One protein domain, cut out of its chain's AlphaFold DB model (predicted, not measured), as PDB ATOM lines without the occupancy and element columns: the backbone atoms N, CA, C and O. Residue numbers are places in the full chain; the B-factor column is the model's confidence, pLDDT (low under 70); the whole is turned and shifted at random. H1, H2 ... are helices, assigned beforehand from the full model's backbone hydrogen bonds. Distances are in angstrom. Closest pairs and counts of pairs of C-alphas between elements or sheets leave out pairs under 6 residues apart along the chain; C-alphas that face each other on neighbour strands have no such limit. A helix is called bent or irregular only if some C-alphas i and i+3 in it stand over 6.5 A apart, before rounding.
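This is residues 11 to 87 of the 277 residues of an uncharacterized protein of Chloroflexi bacterium ADurb.Bin344 (UniProt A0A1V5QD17). Three helices stand in one row, H1, H2, H3, the chain folding back twice, with H2 in the middle. H1 is longest and kinks by 36 degrees near residue 18. The printed part, 77 residues, is all helix and only just loose, close to compact: radius of gyration of the C-alphas 14.2 A, spans 42 by 29 by 20 A.

H1, residues 11 to 40, touches H2, residues 44 to 65, in a hairpin; the closest C-alphas, of Pro 19 and Ile 60, are 6.2 A apart. They run opposite ways at 35.3 degrees, only just a steep tilt. H2 touches H3, residues 70 to 86, in another hairpin, at a shallow tilt of 25 degrees; the closest C-alphas, of Tyr 63 and Val 70, are 6.6 A apart. H1 and H3 are apart. Every O i to N i+4 pair is within hydrogen-bond range in H2, 20 of 26 in H1, 11 of 13 in H3.

H1, 41.6 A long, begins at C-alpha 11 (538.972, 582.360, 414.490) and is irregular: C-alphas 16 and 19 are 7.2 A apart. H2 measures 31.5 A. H3, 25.3 A, ends at C-alpha 86 (547.974, 605.750, 442.264).

The farthest C-alphas, of Val 12 and Phe 40, are 42.1 A apart. The printed part has no cut; both links are tight. Residues 67 to 70 have pLDDT under 70.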
ATOM      1  N   LEU A  11     538.467 581.526 413.392       72.44
ATOM      2  CA  LEU A  11     538.972 582.360 414.490       72.44
ATOM      3  C   LEU A  11     538.383 583.777 414.469       72.44
ATOM      4  O   LEU A  11     537.990 584.305 415.507       72.44
ATOM      5  N   VAL A  12     538.249 584.370 413.280       71.69
ATOM      6  CA  VAL A  12     537.655 585.703 413.103       71.69
ATOM      7  C   VAL A  12     536.161 585.651 413.420       71.69
ATOM      8  O   VAL A  12     535.646 586.508 414.138       71.69
ATOM      9  N   ARG A  13     535.461 584.608 412.957       71.38
ATOM     10  CA  ARG A  13     534.025 584.425 413.218       71.38
ATOM     11  C   ARG A  13     533.721 584.251 414.708       71.38
ATOM     12  O   ARG A  13     532.732 584.804 415.192       71.38
ATOM     13  N   THR A  14     534.560 583.506 415.420       74.56
ATOM     14  CA  THR A  14     534.424 583.266 416.863       74.56
ATOM     15  C   THR A  14     534.787 584.514 417.667       74.56
ATOM     16  O   THR A  14     534.006 584.922 418.525       74.56
ATOM     17  N   GLY A  15     535.883 585.201 417.324       74.38
ATOM     18  CA  GLY A  15     536.289 586.450 417.981       74.38
ATOM     19  C   GLY A  15     535.248 587.570 417.871       74.38
ATOM     20  O   GLY A  15     535.084 588.357 418.796       74.38
ATOM     21  N   ILE A  16     534.468 587.599 416.785       74.75
ATOM     22  CA  ILE A  16     533.381 588.573 416.607       74.75
ATOM     23  C   ILE A  16     532.223 588.356 417.594       74.75
ATOM     24  O   ILE A  16     531.594 589.325 418.027       74.75
ATOM     25  N   LYS A  17     531.904 587.092 417.897       79.88
ATOM     26  CA  LYS A  17     530.778 586.709 418.765       79.88
ATOM     27  C   LYS A  17     531.155 586.692 420.244       79.88
ATOM     28  O   LYS A  17     530.272 586.756 421.093       79.88
ATOM     29  N   LEU A  18     532.449 586.627 420.537       81.12
ATOM     30  CA  LEU A  18     532.990 586.463 421.877       81.12
ATOM     31  C   LEU A  18     532.472 587.511 422.890       81.12
ATOM     32  O   LEU A  18     531.984 587.090 423.937       81.12
ATOM     33  N   PRO A  19     532.437 588.832 422.598       82.44
ATOM     34  CA  PRO A  19     531.945 589.820 423.564       82.44
ATOM     35  C   PRO A  19     530.469 589.628 423.944       82.44
ATOM     36  O   PRO A  19     530.082 589.911 425.071       82.44
ATOM     37  N   TYR A  20     529.644 589.103 423.031       82.56
ATOM     38  CA  TYR A  20     528.224 588.842 423.289       82.56
ATOM     39  C   TYR A  20     528.016 587.672 424.249       82.56
ATOM     40  O   TYR A  20     527.106 587.704 425.071       82.56
ATOM     41  N   ILE A  21     528.872 586.651 424.155       87.00
ATOM     42  CA  ILE A  21     528.826 585.476 425.032       87.00
ATOM     43  C   ILE A  21     529.213 585.860 426.465       87.00
ATOM     44  O   ILE A  21     528.718 585.243 427.399       87.00
ATOM     45  N   PHE A  22     530.032 586.899 426.650       86.62
ATOM     46  CA  PHE A  22     530.453 587.375 427.970       86.62
ATOM     47  C   PHE A  22     529.402 588.212 428.719       86.62
ATOM     48  O   PHE A  22     529.495 588.341 429.937       86.62
ATOM     49  N   ILE A  23     528.365 588.729 428.048       89.50
ATOM     50  CA  ILE A  23     527.345 589.580 428.693       89.50
ATOM     51  C   ILE A  23     526.605 588.859 429.842       89.50
ATOM     52  O   ILE A  23     526.504 589.438 430.922       89.50
ATOM     53  N   PRO A  24     526.115 587.609 429.697       91.88
ATOM     54  CA  PRO A  24     525.514 586.880 430.816       91.88
ATOM     55  C   PRO A  24     526.473 586.669 431.997       91.88
ATOM     56  O   PRO A  24     526.062 586.776 433.152       91.88
ATOM     57  N   PHE A  25     527.756 586.415 431.719       90.75
ATOM     58  CA  PHE A  25     528.771 586.227 432.758       90.75
ATOM     59  C   PHE A  25     529.043 587.516 433.534       90.75
ATOM     60  O   PHE A  25     529.209 587.450 434.748       90.75
ATOM     61  N   LEU A  26     528.988 588.680 432.881       92.19
ATOM     62  CA  LEU A  26     529.089 589.980 433.549       92.19
ATOM     63  C   LEU A  26     527.994 590.187 434.599       92.19
ATOM     64  O   LEU A  26     528.276 590.657 435.700       92.19
ATOM     65  N   PHE A  27     526.750 589.802 434.294       92.50
ATOM     66  CA  PHE A  27     525.660 589.878 435.271       92.50
ATOM     67  C   PHE A  27     525.874 588.919 436.441       92.50
ATOM     68  O   PHE A  27     525.670 589.305 437.592       92.50
ATOM     69  N   LEU A  28     526.326 587.692 436.165       92.88
ATOM     70  CA  LEU A  28     526.620 586.705 437.202       92.88
ATOM     71  C   LEU A  28     527.772 587.159 438.111       92.88
ATOM     72  O   LEU A  28     527.669 587.085 439.335       92.88
ATOM     73  N   GLN A  29     528.848 587.676 437.519       93.38
ATOM     74  CA  GLN A  29     529.985 588.240 438.241       93.38
ATOM     75  C   GLN A  29     529.551 589.451 439.075       93.38
ATOM     76  O   GLN A  29     529.926 589.542 440.243       93.38
ATOM     77  N   GLY A  30     528.714 590.330 438.505       93.50
ATOM     78  CA  GLY A  30     528.063 591.466 439.170       93.50
ATOM     79  C   GLY A  30     527.286 591.057 440.411       93.50
ATOM     80  O   GLY A  30     527.486 591.610 441.492       93.50
ATOM     81  N   TYR A  31     526.438 590.044 440.268       93.62
ATOM     82  CA  TYR A  31     525.648 589.498 441.363       93.62
ATOM     83  C   TYR A  31     526.534 588.899 442.465       93.62
ATOM     84  O   TYR A  31     526.395 589.255 443.637       93.62
ATOM     85  N   SER A  32     527.494 588.052 442.086       91.50
ATOM     86  CA  SER A  32     528.396 587.375 443.022       91.50
ATOM     87  C   SER A  32     529.234 588.363 443.839       91.50
ATOM     88  O   SER A  32     529.288 588.278 445.070       91.50
ATOM     89  N   ILE A  33     529.851 589.350 443.177       91.56
ATOM     90  CA  ILE A  33     530.654 590.356 443.877       91.56
ATOM     91  C   ILE A  33     529.783 591.311 444.697       91.56
ATOM     92  O   ILE A  33     530.189 591.728 445.783       91.56
ATOM     93  N   GLY A  34     528.581 591.623 444.206       90.88
ATOM     94  CA  GLY A  34     527.619 592.487 444.881       90.88
ATOM     95  C   GLY A  34     527.211 591.937 446.244       90.88
ATOM     96  O   GLY A  34     527.302 592.661 447.236       90.88
ATOM     97  N   ILE A  35     526.856 590.649 446.315       88.25
ATOM     98  CA  ILE A  35     526.530 589.977 447.585       88.25
ATOM     99  C   ILE A  35     527.717 590.037 448.542       88.25
ATOM    100  O   ILE A  35     527.575 590.494 449.675       88.25
ATOM    101  N   ARG A  36     528.920 589.689 448.070       87.25
ATOM    102  CA  ARG A  36     530.124 589.720 448.913       87.25
ATOM    103  C   ARG A  36     530.387 591.113 449.488       87.25
ATOM    104  O   ARG A  36     530.717 591.236 450.670       87.25
ATOM    105  N   ILE A  37     530.253 592.164 448.677       88.06
ATOM    106  CA  ILE A  37     530.428 593.552 449.134       88.06
ATOM    107  C   ILE A  37     529.330 593.942 450.132       88.06
ATOM    108  O   ILE A  37     529.627 594.605 451.127       88.06
ATOM    109  N   ALA A  38     528.085 593.515 449.915       85.88
ATOM    110  CA  ALA A  38     526.989 593.778 450.843       85.88
ATOM    111  C   ALA A  38     527.227 593.121 452.214       85.88
ATOM    112  O   ALA A  38     527.049 593.777 453.247       85.88
ATOM    113  N   GLU A  39     527.703 591.877 452.224       80.94
ATOM    114  CA  GLU A  39     527.929 591.081 453.433       80.94
ATOM    115  C   GLU A  39     529.162 591.529 454.222       80.94
ATOM    116  O   GLU A  39     529.057 591.774 455.419       80.94
ATOM    117  N   PHE A  40     530.318 591.711 453.575       80.69
ATOM    118  CA  PHE A  40     531.580 591.970 454.300       80.69
ATOM    119  C   PHE A  40     532.267 593.298 453.950       80.69
ATOM    120  O   PHE A  40     533.364 593.584 454.425       80.69
ATOM    121  N   GLY A  41     531.649 594.124 453.108       85.50
ATOM    122  CA  GLY A  41     532.240 595.379 452.645       85.50
ATOM    123  C   GLY A  41     533.268 595.208 451.527       85.50
ATOM    124  O   GLY A  41     533.472 594.125 450.965       85.50
ATOM    125  N   LEU A  42     533.906 596.321 451.172       87.00
ATOM    126  CA  LEU A  42     534.900 596.360 450.107       87.00
ATOM    127  C   LEU A  42     536.284 595.979 450.651       87.00
ATOM    128  O   LEU A  42     536.705 596.454 451.703       87.00
ATOM    129  N   THR A  43     536.983 595.110 449.926       87.19
ATOM    130  CA  THR A  43     538.372 594.711 450.200       87.19
ATOM    131  C   THR A  43     539.194 594.838 448.920       87.19
ATOM    132  O   THR A  43     538.599 594.858 447.834       87.19
ATOM    133  N   PRO A  44     540.539 594.840 448.993       85.19
ATOM    134  CA  PRO A  44     541.375 595.030 447.811       85.19
ATOM    135  C   PRO A  44     541.064 594.055 446.672       85.19
ATOM    136  O   PRO A  44     540.881 594.462 445.528       85.19
ATOM    137  N   ARG A  45     540.895 592.765 446.991       85.88
ATOM    138  CA  ARG A  45     540.552 591.730 446.000       85.88
ATOM    139  C   ARG A  45     539.208 592.010 445.324       85.88
ATOM    140  O   ARG A  45     539.086 591.893 444.111       85.88
ATOM    141  N   ARG A  46     538.201 592.421 446.099       88.88
ATOM    142  CA  ARG A  46     536.851 592.694 445.583       88.88
ATOM    143  C   ARG A  46     536.798 593.970 444.756       88.88
ATOM    144  O   ARG A  46     536.112 594.005 443.742       88.88
ATOM    145  N   TYR A  47     537.554 594.984 445.165       90.62
ATOM    146  CA  TYR A  47     537.746 596.205 444.393       90.62
ATOM    147  C   TYR A  47     538.335 595.891 443.013       90.62
ATOM    148  O   TYR A  47     537.808 596.366 442.009       90.62
ATOM    149  N   LEU A  48     539.369 595.043 442.940       90.75
ATOM    150  CA  LEU A  48     539.950 594.630 441.657       90.75
ATOM    151  C   LEU A  48     538.919 593.924 440.768       90.75
ATOM    152  O   LEU A  48     538.834 594.240 439.584       90.75
ATOM    153  N   CYS A  49     538.081 593.048 441.329       91.25
ATOM    154  CA  CYS A  49     536.988 592.423 440.577       91.25
ATOM    155  C   CYS A  49     535.999 593.453 440.006       91.25
ATOM    156  O   CYS A  49     535.564 593.311 438.864       91.25
ATOM    157  N   VAL A  50     535.657 594.495 440.773       92.56
ATOM    158  CA  VAL A  50     534.784 595.589 440.311       92.56
ATOM    159  C   VAL A  50     535.459 596.410 439.210       92.56
ATOM    160  O   VAL A  50     534.813 596.744 438.220       92.56
ATOM    161  N   MET A  51     536.754 596.709 439.334       92.56
ATOM    162  CA  MET A  51     537.496 597.448 438.304       92.56
ATOM    163  C   MET A  51     537.661 596.650 437.010       92.56
ATOM    164  O   MET A  51     537.535 597.217 435.926       92.56
ATOM    165  N   LEU A  52     537.882 595.336 437.102       92.44
ATOM    166  CA  LEU A  52     537.905 594.448 435.937       92.44
ATOM    167  C   LEU A  52     536.535 594.375 435.257       92.44
ATOM    168  O   LEU A  52     536.445 594.492 434.041       92.44
ATOM    169  N   MET A  53     535.457 594.291 436.035       93.62
ATOM    170  CA  MET A  53     534.097 594.343 435.500       93.62
ATOM    171  C   MET A  53     533.794 595.678 434.811       93.62
ATOM    172  O   MET A  53     533.220 595.698 433.725       93.62
ATOM    173  N   LEU A  54     534.216 596.805 435.396       93.06
ATOM    174  CA  LEU A  54     534.102 598.120 434.762       93.06
ATOM    175  C   LEU A  54     534.862 598.152 433.428       93.06
ATOM    176  O   LEU A  54     534.339 598.644 432.428       93.06
ATOM    177  N   PHE A  55     536.079 597.607 433.404       93.06
ATOM    178  CA  PHE A  55     536.876 597.482 432.190       93.06
ATOM    179  C   PHE A  55     536.171 596.647 431.113       93.06
ATOM    180  O   PHE A  55     536.114 597.067 429.959       93.06
ATOM    181  N   GLU A  56     535.589 595.506 431.476       91.62
ATOM    182  CA  GLU A  56     534.835 594.643 430.561       91.62
ATOM    183  C   GLU A  56     533.585 595.339 430.005       91.62
ATOM    184  O   GLU A  56     533.318 595.271 428.803       91.62
ATOM    185  N   ILE A  57     532.854 596.082 430.842       91.50
ATOM    186  CA  ILE A  57     531.716 596.899 430.401       91.50
ATOM    187  C   ILE A  57     532.182 597.942 429.382       91.50
ATOM    188  O   ILE A  57     531.589 598.061 428.306       91.50
ATOM    189  N   LEU A  58     533.263 598.671 429.678       89.69
ATOM    190  CA  LEU A  58     533.836 599.645 428.748       89.69
ATOM    191  C   LEU A  58     534.269 598.970 427.444       89.69
ATOM    192  O   LEU A  58     533.945 599.472 426.370       89.69
ATOM    193  N   TYR A  59     534.937 597.820 427.520       87.88
ATOM    194  CA  TYR A  59     535.340 597.044 426.351       87.88
ATOM    195  C   TYR A  59     534.147 596.707 425.454       87.88
ATOM    196  O   TYR A  59     534.190 596.977 424.252       87.88
ATOM    197  N   ILE A  60     533.067 596.174 426.028       87.81
ATOM    198  CA  ILE A  60     531.863 595.801 425.283       87.81
ATOM    199  C   ILE A  60     531.213 597.039 424.656       87.81
ATOM    200  O   ILE A  60     530.910 597.028 423.461       87.81
ATOM    201  N   LEU A  61     531.058 598.132 425.410       86.62
ATOM    202  CA  LEU A  61     530.509 599.389 424.890       86.62
ATOM    203  C   LEU A  61     531.342 599.930 423.719       86.62
ATOM    204  O   LEU A  61     530.797 600.253 422.661       86.62
ATOM    205  N   PHE A  62     532.667 599.980 423.860       84.50
ATOM    206  CA  PHE A  62     533.558 600.422 422.785       84.50
ATOM    207  C   PHE A  62     533.506 599.497 421.571       84.50
ATOM    208  O   PHE A  62     533.496 599.979 420.434       84.50
ATOM    209  N   TYR A  63     533.426 598.186 421.794       83.19
ATOM    210  CA  TYR A  63     533.272 597.199 420.731       83.19
ATOM    211  C   TYR A  63     531.993 597.445 419.911       83.19
ATOM    212  O   TYR A  63     532.040 597.382 418.678       83.19
ATOM    213  N   PHE A  64     530.887 597.812 420.574       81.44
ATOM    214  CA  PHE A  64     529.632 598.196 419.921       81.44
ATOM    215  C   PHE A  64     529.739 599.511 419.135       81.44
ATOM    216  O   PHE A  64     529.340 599.558 417.970       81.44
ATOM    217  N   PHE A  65     530.289 600.573 419.733       80.69
ATOM    218  CA  PHE A  65     530.281 601.909 419.121       80.69
ATOM    219  C   PHE A  65     531.335 602.108 418.025       80.69
ATOM    220  O   PHE A  65     531.059 602.761 417.018       80.69
ATOM    221  N   LYS A  66     532.540 601.547 418.179       71.44
ATOM    222  CA  LYS A  66     533.670 601.768 417.256       71.44
ATOM    223  C   LYS A  66     533.885 600.646 416.239       71.44
ATOM    224  O   LYS A  66     534.984 600.498 415.709       71.44
ATOM    225  N   LYS A  67     532.846 599.850 415.950       66.00
ATOM    226  CA  LYS A  67     532.844 598.816 414.894       66.00
ATOM    227  C   LYS A  67     534.140 597.980 414.858       66.00
ATOM    228  O   LYS A  67     534.680 597.724 413.785       66.00
ATOM    229  N   ARG A  68     534.594 597.495 416.025       62.34
ATOM    230  CA  ARG A  68     535.737 596.564 416.191       62.34
ATOM    231  C   ARG A  68     537.149 597.169 416.130       62.34
ATOM    232  O   ARG A  68     538.123 596.419 416.055       62.34
ATOM    233  N   GLU A  69     537.308 598.487 416.231       68.12
ATOM    234  CA  GLU A  69     538.621 599.094 416.509       68.12
ATOM    235  C   GLU A  69     538.981 598.979 417.999       68.12
ATOM    236  O   GLU A  69     538.770 599.894 418.792       68.12
ATOM    237  N   VAL A  70     539.533 597.828 418.389       67.75
ATOM    238  CA  VAL A  70     539.848 597.506 419.795       67.75
ATOM    239  C   VAL A  70     541.202 598.037 420.281       67.75
ATOM    240  O   VAL A  70     541.516 597.886 421.453       67.75
ATOM    241  N   GLY A  71     542.009 598.692 419.438       73.75
ATOM    242  CA  GLY A  71     543.356 599.158 419.815       73.75
ATOM    243  C   GLY A  71     543.385 600.176 420.966       73.75
ATOM    244  O   GLY A  71     544.365 600.256 421.699       73.75
ATOM    245  N   VAL A  72     542.283 600.902 421.179       78.88
ATOM    246  CA  VAL A  72     542.128 601.882 422.271       78.88
ATOM    247  C   VAL A  72     541.910 601.202 423.635       78.88
ATOM    248  O   VAL A  72     541.986 601.856 424.669       78.88
ATOM    249  N   ILE A  73     541.703 599.882 423.685       83.75
ATOM    250  CA  ILE A  73     541.480 599.188 424.958       83.75
ATOM    251  C   ILE A  73     542.727 599.154 425.848       83.75
ATOM    252  O   ILE A  73     542.617 599.245 427.067       83.75
ATOM    253  N   LEU A  74     543.915 599.073 425.243       85.94
ATOM    254  CA  LEU A  74     545.186 599.041 425.965       85.94
ATOM    255  C   LEU A  74     545.447 600.335 426.751       85.94
ATOM    256  O   LEU A  74     545.723 600.239 427.947       85.94
ATOM    257  N   PRO A  75     545.314 601.543 426.162       88.56
ATOM    258  CA  PRO A  75     545.437 602.764 426.949       88.56
ATOM    259  C   PRO A  75     544.325 602.908 427.998       88.56
ATOM    260  O   PRO A  75     544.606 603.408 429.082       88.56
ATOM    261  N   ILE A  76     543.098 602.429 427.747       88.12
ATOM    262  CA  ILE A  76     542.028 602.422 428.765       88.12
ATOM    263  C   ILE A  76     542.422 601.553 429.965       88.12
ATOM    264  O   ILE A  76     542.289 601.991 431.108       88.12
ATOM    265  N   LEU A  77     542.941 600.349 429.717       91.00
ATOM    266  CA  LEU A  77     543.413 599.454 430.771       91.00
ATOM    267  C   LEU A  77     544.548 600.094 431.579       91.00
ATOM    268  O   LEU A  77     544.522 600.051 432.807       91.00
ATOM    269  N   ALA A  78     545.509 600.728 430.903       91.75
ATOM    270  CA  ALA A  78     546.613 601.424 431.559       91.75
ATOM    271  C   ALA A  78     546.116 602.570 432.457       91.75
ATOM    272  O   ALA A  78     546.549 602.695 433.602       91.75
ATOM    273  N   VAL A  79     545.158 603.368 431.975       92.56
ATOM    274  CA  VAL A  79     544.535 604.439 432.767       92.56
ATOM    275  C   VAL A  79     543.800 603.869 433.982       92.56
ATOM    276  O   VAL A  79     543.983 604.371 435.089       92.56
ATOM    277  N   LEU A  80     543.021 602.796 433.820       92.75
ATOM    278  CA  LEU A  80     542.333 602.146 434.942       92.75
ATOM    279  C   LEU A  80     543.304 601.559 435.970       92.75
ATOM    280  O   LEU A  80     543.042 601.655 437.169       92.75
ATOM    281  N   ALA A  81     544.436 601.003 435.533       92.19
ATOM    282  CA  ALA A  81     545.479 600.516 436.430       92.19
ATOM    283  C   ALA A  81     546.098 601.658 437.254       92.19
ATOM    284  O   ALA A  81     546.276 601.517 438.467       92.19
ATOM    285  N   ILE A  82     546.354 602.813 436.630       93.06
ATOM    286  CA  ILE A  82     546.830 604.019 437.329       93.06
ATOM    287  C   ILE A  82     545.777 604.512 438.327       93.06
ATOM    288  O   ILE A  82     546.114 604.797 439.472       93.06
ATOM    289  N   ILE A  83     544.499 604.563 437.942       91.44
ATOM    290  CA  ILE A  83     543.409 604.962 438.850       91.44
ATOM    291  C   ILE A  83     543.327 604.020 440.056       91.44
ATOM    292  O   ILE A  83     543.243 604.469 441.197       91.44
ATOM    293  N   THR A  84     543.415 602.718 439.801       90.31
ATOM    294  CA  THR A  84     543.334 601.663 440.818       90.31
ATOM    295  C   THR A  84     544.466 601.737 441.842       90.31
ATOM    296  O   THR A  84     544.260 601.390 443.003       90.31
ATOM    297  N   THR A  85     545.660 602.176 441.436       89.44
ATOM    298  CA  THR A  85     546.872 602.089 442.268       89.44
ATOM    299  C   THR A  85     547.353 603.433 442.803       89.44
ATOM    300  O   THR A  85     547.787 603.504 443.947       89.44
ATOM    301  N   ALA A  86     547.274 604.496 442.003       88.44
ATOM    302  CA  ALA A  86     547.974 605.750 442.264       88.44
ATOM    303  C   ALA A  86     547.051 606.934 442.578       88.44
ATOM    304  O   ALA A  86     547.528 607.949 443.083       88.44
ATOM    305  N   VAL A  87     545.745 606.851 442.290       90.62
ATOM    306  CA  VAL A  87     544.831 607.976 442.537       90.62
ATOM    307  C   VAL A  87     544.377 607.974 444.003       90.62
ATOM    308  O   VAL A  87     543.680 607.047 444.426       90.62
TER     309      VAL A  87